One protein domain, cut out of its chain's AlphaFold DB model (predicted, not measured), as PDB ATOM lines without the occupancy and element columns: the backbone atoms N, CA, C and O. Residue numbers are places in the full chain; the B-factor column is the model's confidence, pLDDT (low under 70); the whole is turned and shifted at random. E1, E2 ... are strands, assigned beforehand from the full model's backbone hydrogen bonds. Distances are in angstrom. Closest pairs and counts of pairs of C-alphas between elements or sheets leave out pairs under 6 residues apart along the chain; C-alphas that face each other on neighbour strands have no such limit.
ATOM      1  N   VAL A   2     -26.920  17.103  -2.601       32.97
ATOM      2  CA  VAL A   2     -25.626  17.560  -2.099       32.97
ATOM      3  C   VAL A   2     -24.688  16.372  -2.243       32.97
ATOM      4  O   VAL A   2     -24.743  15.438  -1.448       32.97
ATOM      5  N   THR A   3     -23.864  16.381  -3.290       40.44
ATOM      6  CA  THR A   3     -22.731  15.464  -3.403       40.44
ATOM      7  C   THR A   3     -21.797  15.766  -2.241       40.44
ATOM      8  O   THR A   3     -21.050  16.743  -2.274       40.44
ATOM      9  N   ALA A   4     -21.880  14.960  -1.184       37.00
ATOM     10  CA  ALA A   4     -20.873  14.934  -0.144       37.00
ATOM     11  C   ALA A   4     -19.547  14.584  -0.825       37.00
ATOM     12  O   ALA A   4     -19.365  13.468  -1.316       37.00
ATOM     13  N   GLY A   5     -18.653  15.569  -0.929       33.41
ATOM     14  CA  GLY A   5     -17.281  15.332  -1.338       33.41
ATOM     15  C   GLY A   5     -16.705  14.286  -0.398       33.41
ATOM     16  O   GLY A   5     -16.589  14.530   0.802       33.41
ATOM     17  N   ARG A   6     -16.418  13.095  -0.932       52.69
ATOM     18  CA  ARG A   6     -15.655  12.085  -0.204       52.69
ATOM     19  C   ARG A   6     -14.333  12.758   0.155       52.69
ATOM     20  O   ARG A   6     -13.683  13.317  -0.731       52.69
ATOM     21  N   GLY A   7     -13.995  12.775   1.446       49.28
ATOM     22  CA  GLY A   7     -12.671  13.194   1.899       49.28
ATOM     23  C   GLY A   7     -11.598  12.469   1.089       49.28
ATOM     24  O   GLY A   7     -11.883  11.415   0.520       49.28
ATOM     25  N   ILE A   8     -10.414  13.079   0.989       49.38
ATOM     26  CA  ILE A   8      -9.259  12.560   0.247       49.38
ATOM     27  C   ILE A   8      -9.156  11.055   0.520       49.38
ATOM     28  O   ILE A   8      -8.848  10.642   1.631       49.38
ATOM     29  N   ALA A   9      -9.540  10.238  -0.460       55.81
ATOM     30  CA  ALA A   9      -9.306   8.813  -0.378       55.81
ATOM     31  C   ALA A   9      -7.829   8.654  -0.722       55.81
ATOM     32  O   ALA A   9      -7.453   8.944  -1.859       55.81
ATOM     33  N   ASP A  10      -7.009   8.236   0.243       67.00
ATOM     34  CA  ASP A  10      -5.592   7.906   0.048       67.00
ATOM     35  C   ASP A  10      -5.463   6.598  -0.747       67.00
ATOM     36  O   ASP A  10      -4.881   5.616  -0.300       67.00
ATOM     37  N   VAL A  11      -6.094   6.557  -1.922       74.62
ATOM     38  CA  VAL A  11      -6.088   5.436  -2.853       74.62
ATOM     39  C   VAL A  11      -5.348   5.889  -4.101       74.62
ATOM     40  O   VAL A  11      -5.795   6.774  -4.833       74.62
ATOM     41  N   SER A  12      -4.208   5.265  -4.358       77.81
ATOM     42  CA  SER A  12      -3.402   5.470  -5.553       77.81
ATOM     43  C   SER A  12      -3.678   4.373  -6.580       77.81
ATOM     44  O   SER A  12      -3.867   3.205  -6.244       77.81
ATOM     45  N   ALA A  13      -3.703   4.757  -7.856       81.44
ATOM     46  CA  ALA A  13      -3.811   3.838  -8.981       81.44
ATOM     47  C   ALA A  13      -2.494   3.839  -9.763       81.44
ATOM     48  O   ALA A  13      -1.970   4.897 -10.110       81.44
ATOM     49  N   SER A  14      -1.957   2.657 -10.058       84.12
ATOM     50  CA  SER A  14      -0.717   2.485 -10.817       84.12
ATOM     51  C   SER A  14      -0.857   1.373 -11.852       84.12
ATOM     52  O   SER A  14      -1.641   0.445 -11.668       84.12
ATOM     53  N   ASN A  15      -0.109   1.468 -12.955       81.75
ATOM     54  CA  ASN A  15       0.053   0.348 -13.877       81.75
ATOM     55  C   ASN A  15       1.288  -0.451 -13.457       81.75
ATOM     56  O   ASN A  15       2.384   0.109 -13.387       81.75
ATOM     57  N   VAL A  16       1.105  -1.733 -13.165       81.38
ATOM     58  CA  VAL A  16       2.191  -2.667 -12.862       81.38
ATOM     59  C   VAL A  16       2.040  -3.845 -13.806       81.38
ATOM     60  O   VAL A  16       1.000  -4.496 -13.805       81.38
ATOM     61  N   ASP A  17       3.037  -4.068 -14.662       82.81
ATOM     62  CA  ASP A  17       3.060  -5.171 -15.632       82.81
ATOM     63  C   ASP A  17       1.810  -5.248 -16.535       82.81
ATOM     64  O   ASP A  17       1.323  -6.322 -16.885       82.81
ATOM     65  N   GLY A  18       1.264  -4.087 -16.915       78.56
ATOM     66  CA  GLY A  18       0.064  -3.994 -17.748       78.56
ATOM     67  C   GLY A  18      -1.256  -4.144 -16.984       78.56
ATOM     68  O   GLY A  18      -2.313  -4.045 -17.602       78.56
ATOM     69  N   GLN A  19      -1.218  -4.323 -15.663       77.00
ATOM     70  CA  GLN A  19      -2.390  -4.458 -14.797       77.00
ATOM     71  C   GLN A  19      -2.641  -3.180 -13.991       77.00
ATOM     72  O   GLN A  19      -1.710  -2.466 -13.616       77.00
ATOM     73  N   LEU A  20      -3.914  -2.891 -13.709       80.25
ATOM     74  CA  LEU A  20      -4.314  -1.803 -12.822       80.25
ATOM     75  C   LEU A  20      -4.161  -2.251 -11.363       80.25
ATOM     76  O   LEU A  20      -4.884  -3.131 -10.903       80.25
ATOM     77  N   ARG A  21      -3.253  -1.612 -10.626       81.81
ATOM     78  CA  ARG A  21      -3.091  -1.788  -9.183       81.81
ATOM     79  C   ARG A  21      -3.676  -0.594  -8.447       81.81
ATOM     80  O   ARG A  21      -3.255   0.538  -8.683       81.81
ATOM     81  N   LEU A  22      -4.597  -0.872  -7.533       81.19
ATOM     82  CA  LEU A  22      -5.094   0.080  -6.547       81.19
ATOM     83  C   LEU A  22      -4.397  -0.199  -5.211       81.19
ATOM     84  O   LEU A  22      -4.317  -1.354  -4.796       81.19
ATOM     85  N   SER A  23      -3.885   0.836  -4.559       79.62
ATOM     86  CA  SER A  23      -3.199   0.746  -3.264       79.62
ATOM     87  C   SER A  23      -3.651   1.863  -2.339       79.62
ATOM     88  O   SER A  23      -3.919   2.964  -2.810       79.62
ATOM     89  N   HIS A  24      -3.712   1.590  -1.037       79.62
ATOM     90  CA  HIS A  24      -3.888   2.602   0.002       79.62
ATOM     91  C   HIS A  24      -2.850   2.403   1.103       79.62
ATOM     92  O   HIS A  24      -2.443   1.272   1.359       79.62
ATOM     93  N   ASP A  25      -2.472   3.494   1.768       70.94
ATOM     94  CA  ASP A  25      -1.424   3.479   2.800       70.94
ATOM     95  C   ASP A  25      -1.997   3.457   4.233       70.94
ATOM     96  O   ASP A  25      -1.259   3.409   5.210       70.94
ATOM     97  N   LEU A  26      -3.328   3.475   4.369       69.75
ATOM     98  CA  LEU A  26      -4.014   3.478   5.664       69.75
ATOM     99  C   LEU A  26      -3.998   2.095   6.336       69.75
ATOM    100  O   LEU A  26      -4.450   1.114   5.740       69.75
ATOM    101  N   TYR A  27      -3.575   2.035   7.599       70.06
ATOM    102  CA  TYR A  27      -3.669   0.829   8.425       70.06
ATOM    103  C   TYR A  27      -5.065   0.636   9.034       70.06
ATOM    104  O   TYR A  27      -5.802   1.585   9.310       70.06
ATOM    105  N   GLY A  28      -5.383  -0.624   9.313       72.44
ATOM    106  CA  GLY A  28      -6.522  -1.064  10.109       72.44
ATOM    107  C   GLY A  28      -7.746  -1.522   9.331       72.44
ATOM    108  O   GLY A  28      -8.041  -1.043   8.239       72.44
ATOM    109  N   SER A  29      -8.486  -2.452   9.938       70.00
ATOM    110  CA  SER A  29      -9.575  -3.188   9.280       70.00
ATOM    111  C   SER A  29     -10.794  -2.335   8.911       70.00
ATOM    112  O   SER A  29     -11.655  -2.787   8.162       70.00
ATOM    113  N   GLY A  30     -10.899  -1.123   9.466       70.00
ATOM    114  CA  GLY A  30     -11.937  -0.144   9.124       70.00
ATOM    115  C   GLY A  30     -11.615   0.704   7.890       70.00
ATOM    116  O   GLY A  30     -12.498   1.392   7.383       70.00
ATOM    117  N   ASN A  31     -10.372   0.656   7.406       73.06
ATOM    118  CA  ASN A  31      -9.923   1.333   6.196       73.06
ATOM    119  C   ASN A  31      -9.782   0.302   5.077       73.06
ATOM    120  O   ASN A  31      -9.340  -0.815   5.320       73.06
ATOM    121  N   GLY A  32     -10.170   0.643   3.852       75.50
ATOM    122  CA  GLY A  32     -10.121  -0.307   2.749       75.50
ATOM    123  C   GLY A  32     -10.736   0.219   1.464       75.50
ATOM    124  O   GLY A  32     -11.219   1.352   1.387       75.50
ATOM    125  N   SER A  58      -4.836  -3.945   7.163       76.38
ATOM    126  CA  SER A  58      -4.467  -4.750   8.333       76.38
ATOM    127  C   SER A  58      -4.013  -3.844   9.468       76.38
ATOM    128  O   SER A  58      -3.453  -2.776   9.218       76.38
ATOM    129  N   ASP A  59      -4.271  -4.247  10.707       80.12
ATOM    130  CA  ASP A  59      -3.731  -3.561  11.882       80.12
ATOM    131  C   ASP A  59      -2.226  -3.843  12.024       80.12
ATOM    132  O   ASP A  59      -1.731  -4.890  11.590       80.12
ATOM    133  N   VAL A  60      -1.488  -2.921  12.644       80.88
ATOM    134  CA  VAL A  60      -0.072  -3.124  12.981       80.88
ATOM    135  C   VAL A  60       0.065  -4.291  13.958       80.88
ATOM    136  O   VAL A  60      -0.556  -4.306  15.013       80.88
ATOM    137  N   VAL A  61       0.937  -5.249  13.647       80.81
ATOM    138  CA  VAL A  61       1.251  -6.377  14.537       80.81
ATOM    139  C   VAL A  61       2.694  -6.252  15.008       80.81
ATOM    140  O   VAL A  61       3.607  -6.119  14.194       80.81
ATOM    141  N   GLY A  62       2.917  -6.316  16.321       81.31
ATOM    142  CA  GLY A  62       4.256  -6.192  16.884       81.31
ATOM    143  C   GLY A  62       4.323  -6.440  18.387       81.31
ATOM    144  O   GLY A  62       3.341  -6.802  19.027       81.31
ATOM    145  N   THR A  63       5.515  -6.230  18.941       83.00
ATOM    146  CA  THR A  63       5.805  -6.348  20.377       83.00
ATOM    147  C   THR A  63       6.439  -5.062  20.881       83.00
ATOM    148  O   THR A  63       7.275  -4.483  20.183       83.00
ATOM    149  N   ILE A  64       6.134  -4.656  22.111       81.88
ATOM    150  CA  ILE A  64       6.805  -3.525  22.765       81.88
ATOM    151  C   ILE A  64       7.763  -4.101  23.803       81.88
ATOM    152  O   ILE A  64       7.341  -4.784  24.727       81.88
ATOM    153  N   ASN A  65       9.066  -3.845  23.651       77.50
ATOM    154  CA  ASN A  65      10.099  -4.374  24.554       77.50
ATOM    155  C   ASN A  65      10.072  -5.918  24.712       77.50
ATOM    156  O   ASN A  65      10.390  -6.444  25.772       77.50
ATOM    157  N   GLY A  66       9.672  -6.642  23.659       80.56
ATOM    158  CA  GLY A  66       9.545  -8.107  23.665       80.56
ATOM    159  C   GLY A  66       8.250  -8.650  24.281       80.56
ATOM    160  O   GLY A  66       8.032  -9.856  24.228       80.56
ATOM    161  N   GLU A  67       7.387  -7.783  24.811       84.38
ATOM    162  CA  GLU A  67       6.084  -8.144  25.377       84.38
ATOM    163  C   GLU A  67       4.965  -8.022  24.336       84.38
ATOM    164  O   GLU A  67       5.086  -7.274  23.354       84.38
ATOM    165  N   THR A  68       3.869  -8.756  24.550       83.38
ATOM    166  CA  THR A  68       2.715  -8.746  23.643       83.38
ATOM    167  C   THR A  68       2.041  -7.375  23.612       83.38
ATOM    168  O   THR A  68       1.956  -6.663  24.619       83.38
ATOM    169  N   ALA A  69       1.604  -6.981  22.418       86.19
ATOM    170  CA  ALA A  69       0.906  -5.731  22.201       86.19
ATOM    171  C   ALA A  69      -0.222  -5.914  21.180       86.19
ATOM    172  O   ALA A  69      -0.069  -6.604  20.169       86.19
ATOM    173  N   THR A  70      -1.342  -5.252  21.442       86.00
ATOM    174  CA  THR A  70      -2.526  -5.232  20.591       86.00
ATOM    175  C   THR A  70      -2.450  -4.075  19.599       86.00
ATOM    176  O   THR A  70      -2.281  -2.912  19.979       86.00
ATOM    177  N   GLY A  71      -2.591  -4.401  18.315       83.56
ATOM    178  CA  GLY A  71      -2.677  -3.446  17.215       83.56
ATOM    179  C   GLY A  71      -4.099  -2.968  16.947       83.56
ATOM    180  O   GLY A  71      -5.040  -3.755  16.965       83.56
ATOM    181  N   THR A  72      -4.277  -1.684  16.660       82.94
ATOM    182  CA  THR A  72      -5.523  -1.118  16.125       82.94
ATOM    183  C   THR A  72      -5.173   0.019  15.171       82.94
ATOM    184  O   THR A  72      -4.746   1.095  15.593       82.94
ATOM    185  N   GLY A  73      -5.322  -0.215  13.869       82.31
ATOM    186  CA  GLY A  73      -4.763   0.642  12.831       82.31
ATOM    187  C   GLY A  73      -3.252   0.758  12.987       82.31
ATOM    188  O   GLY A  73      -2.550  -0.249  13.028       82.31
ATOM    189  N   GLU A  74      -2.769   1.991  13.104       79.38
ATOM    190  CA  GLU A  74      -1.355   2.323  13.337       79.38
ATOM    191  C   GLU A  74      -0.963   2.254  14.820       79.38
ATOM    192  O   GLU A  74       0.214   2.356  15.163       79.38
ATOM    193  N   LEU A  75      -1.937   2.134  15.728       82.44
ATOM    194  CA  LEU A  75      -1.687   2.151  17.162       82.44
ATOM    195  C   LEU A  75      -1.309   0.755  17.651       82.44
ATOM    196  O   LEU A  75      -2.078  -0.188  17.504       82.44
ATOM    197  N   LEU A  76      -0.164   0.648  18.312       84.44
ATOM    198  CA  LEU A  76       0.279  -0.532  19.035       84.44
ATOM    199  C   LEU A  76       0.226  -0.239  20.539       84.44
ATOM    200  O   LEU A  76       0.913   0.660  21.034       84.44
ATOM    201  N   ARG A  77      -0.606  -0.977  21.271       85.44
ATOM    202  CA  ARG A  77      -0.822  -0.806  22.712       85.44
ATOM    203  C   ARG A  77      -0.356  -2.039  23.474       85.44
ATOM    204  O   ARG A  77      -0.725  -3.147  23.115       85.44
ATOM    205  N   GLY A  78       0.422  -1.843  24.532       87.06
ATOM    206  CA  GLY A  78       0.845  -2.930  25.412       87.06
ATOM    207  C   GLY A  78      -0.334  -3.564  26.148       87.06
ATOM    208  O   GLY A  78      -1.197  -2.840  26.655       87.06
ATOM    209  N   ASP A  79      -0.357  -4.896  26.195       84.62
ATOM    210  CA  ASP A  79      -1.453  -5.660  26.795       84.62
ATOM    211  C   ASP A  79      -1.469  -5.546  28.327       84.62
ATOM    212  O   ASP A  79      -0.435  -5.323  28.971       84.62
ATOM    213  N   ASP A  80      -2.650  -5.727  28.918       80.75
ATOM    214  CA  ASP A  80      -2.835  -5.696  30.370       80.75
ATOM    215  C   ASP A  80      -2.040  -6.824  31.058       80.75
ATOM    216  O   ASP A  80      -1.946  -7.947  30.555       80.75
ATOM    217  N   GLY A  81      -1.448  -6.540  32.222       76.88
ATOM    218  CA  GLY A  81      -0.612  -7.488  32.963       76.88
ATOM    219  C   GLY A  81       0.838  -7.593  32.477       76.88
ATOM    220  O   GLY A  81       1.609  -8.371  33.044       76.88
ATOM    221  N   THR A  82       1.241  -6.809  31.473       80.81
ATOM    222  CA  THR A  82       2.630  -6.734  30.993       80.81
ATOM    223  C   THR A  82       3.376  -5.526  31.572       80.81
ATOM    224  O   THR A  82       2.793  -4.586  32.113       80.81
ATOM    225  N   SER A  83       4.705  -5.494  31.427       77.56
ATOM    226  CA  SER A  83       5.514  -4.328  31.831       77.56
ATOM    227  C   SER A  83       5.247  -3.063  30.996       77.56
ATOM    228  O   SER A  83       5.655  -1.963  31.388       77.56
ATOM    229  N   VAL A  84       4.558  -3.227  29.865       79.31
ATOM    230  CA  VAL A  84       4.181  -2.194  28.895       79.31
ATOM    231  C   VAL A  84       2.683  -1.878  28.940       79.31
ATOM    232  O   VAL A  84       2.196  -1.139  28.087       79.31
ATOM    233  N   GLU A  85       1.952  -2.387  29.936       80.25
ATOM    234  CA  GLU A  85       0.523  -2.124  30.114       80.25
ATOM    235  C   GLU A  85       0.226  -0.616  30.090       80.25
ATOM    236  O   GLU A  85       0.854   0.196  30.779       80.25
ATOM    237  N   GLY A  86      -0.737  -0.234  29.250       74.50
ATOM    238  CA  GLY A  86      -1.163   1.155  29.083       74.50
ATOM    239  C   GLY A  86      -0.250   2.020  28.207       74.50
ATOM    240  O   GLY A  86      -0.661   3.114  27.812       74.50
ATOM    241  N   LEU A  87       0.940   1.545  27.835       77.94
ATOM    242  CA  LEU A  87       1.813   2.224  26.881       77.94
ATOM    243  C   LEU A  87       1.238   2.071  25.467       77.94
ATOM    244  O   LEU A  87       0.936   0.965  25.029       77.94
ATOM    245  N   SER A  88       1.061   3.187  24.757       81.56
ATOM    246  CA  SER A  88       0.512   3.204  23.394       81.56
ATOM    247  C   SER A  88       1.462   3.958  22.465       81.56
ATOM    248  O   SER A  88       1.880   5.072  22.783       81.56
ATOM    249  N   LEU A  89       1.825   3.347  21.341       77.31
ATOM    250  CA  LEU A  89       2.716   3.904  20.325       77.31
ATOM    251  C   LEU A  89       1.992   3.910  18.982       77.31
ATOM    252  O   LEU A  89       1.342   2.932  18.644       77.31
ATOM    253  N   SER A  90       2.123   4.982  18.205       80.94
ATOM    254  CA  SER A  90       1.721   4.968  16.795       80.94
ATOM    255  C   SER A  90       2.928   4.580  15.942       80.94
ATOM    256  O   SER A  90       4.009   5.153  16.102       80.94
ATOM    257  N   TYR A  91       2.753   3.584  15.080       76.19
ATOM    258  CA  TYR A  91       3.747   3.119  14.127       76.19
ATOM    259  C   TYR A  91       3.222   3.308  12.701       76.19
ATOM    260  O   TYR A  91       2.259   2.665  12.298       76.19
ATOM    261  N   THR A  92       3.885   4.181  11.940       70.06
ATOM    262  CA  THR A  92       3.539   4.529  10.549       70.06
ATOM    263  C   THR A  92       4.567   4.025   9.530       70.06
ATOM    264  O   THR A  92       4.522   4.390   8.357       70.06
ATOM    265  N   GLY A  93       5.547   3.231   9.971       66.19
ATOM    266  CA  GLY A  93       6.591   2.704   9.094       66.19
ATOM    267  C   GLY A  93       6.126   1.494   8.280       66.19
ATOM    268  O   GLY A  93       5.090   0.889   8.551       66.19
ATOM    269  N   SER A  94       6.914   1.134   7.271       63.62
ATOM    270  CA  SER A  94       6.728  -0.074   6.452       63.62
ATOM    271  C   SER A  94       7.786  -1.153   6.721       63.62
ATOM    272  O   SER A  94       7.745  -2.226   6.118       63.62
ATOM    273  N   ASP A  95       8.732  -0.876   7.621       64.19
ATOM    274  CA  ASP A  95       9.834  -1.772   7.962       64.19
ATOM    275  C   ASP A  95       9.384  -2.868   8.938       64.19
ATOM    276  O   ASP A  95       8.711  -2.619   9.935       64.19
TER     277      ASP A  95
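This is residues 2 to 32 and 58 to 95 of the 194 residues of an uncharacterized protein of Gemmatimonadetes bacterium (UniProt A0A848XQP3). Look for two separate parts: a small sheet of four short strands, E3 to E6, curled like part of a barrel but open, and away from it a lone two-stranded hairpin, E1 and E2, with loop residues lying between the two. The hairpin's tip, residues 15 to 20, sticks out, and so does the tail of residues 2 to 8. The printed part has 69 residues with no named helix and six named strands, E1 to E6 in that order along the chain; both sheets, E3 - E4 - E5 - E6 and E1 - E2, are antiparallel. The class is all strand, though under half of the residues, 28 of 69, are in named elements. The whole is flat, spanning 48 by 39 by 15 A, and only just extended, close to loose, with a radius of gyration of the C-alphas of 16.6 A.

Begin in the larger sheet with E4, residues 67 to 72, which runs 16.4 A from C-alpha 67 at (6.084, -8.144, 25.377) to C-alpha 72. Before it find E3, residues 62 to 64; after it come E5, residues 75 to 78, and E6, residues 88 to 90, which ends at C-alpha 90 at (1.721, 4.968, 16.795). Then go back to C-alpha 11 at (-6.088, 5.436, -2.853), where E1, residues 11 to 16, begins its 15.3 A; E2, residues 19 to 24, is 16.5 A long.

E3, E4, E5 and E6 form a meander, each strand the antiparallel neighbour of the one before, with E3 and E6 as edge strands. The sheet is strongly twisted. E4 and E5 are a hairpin at 148 degrees between directions; look for N 70 and O 77, 2.8 A apart. The pairing of E4 is staggered: residues 67 to 69 pair with E3, and residues 69 to 72 with E5. In the hairpin E3 and E4, at 125 degrees, N 67 and O 64 are 3.0 A apart. In the hairpin E5 and E6, at 154 degrees, N 76 and O 89 are 2.8 A apart. E3 and E6 are apart. In the other sheet, E1 and E2 are a hairpin at 151 degrees, with N 14 and O 21 2.8 A apart; the N and O pairs named here are within hydrogen-bond range. E1 and E2 are each apart from E3, E4, E5 and E6.

The C-alphas of Val 2 and Ser 83 are the two farthest apart, at 51.0 A. Without the stretches that stand free, the body spans 44 by 21 by 12 A. Residues 33 to 57 are not printed, and C-alphas 32 and 58 are 9.1 A apart across this cut, which falls in the link from E2 to E3. Of the links that are printed whole, E5 to E6 is short, the others are tight, and none is long. The mean pLDDT of the printed part is 74.4; look for values under 70 at residues 2 to 10, residue 26 and residues 93 to 95.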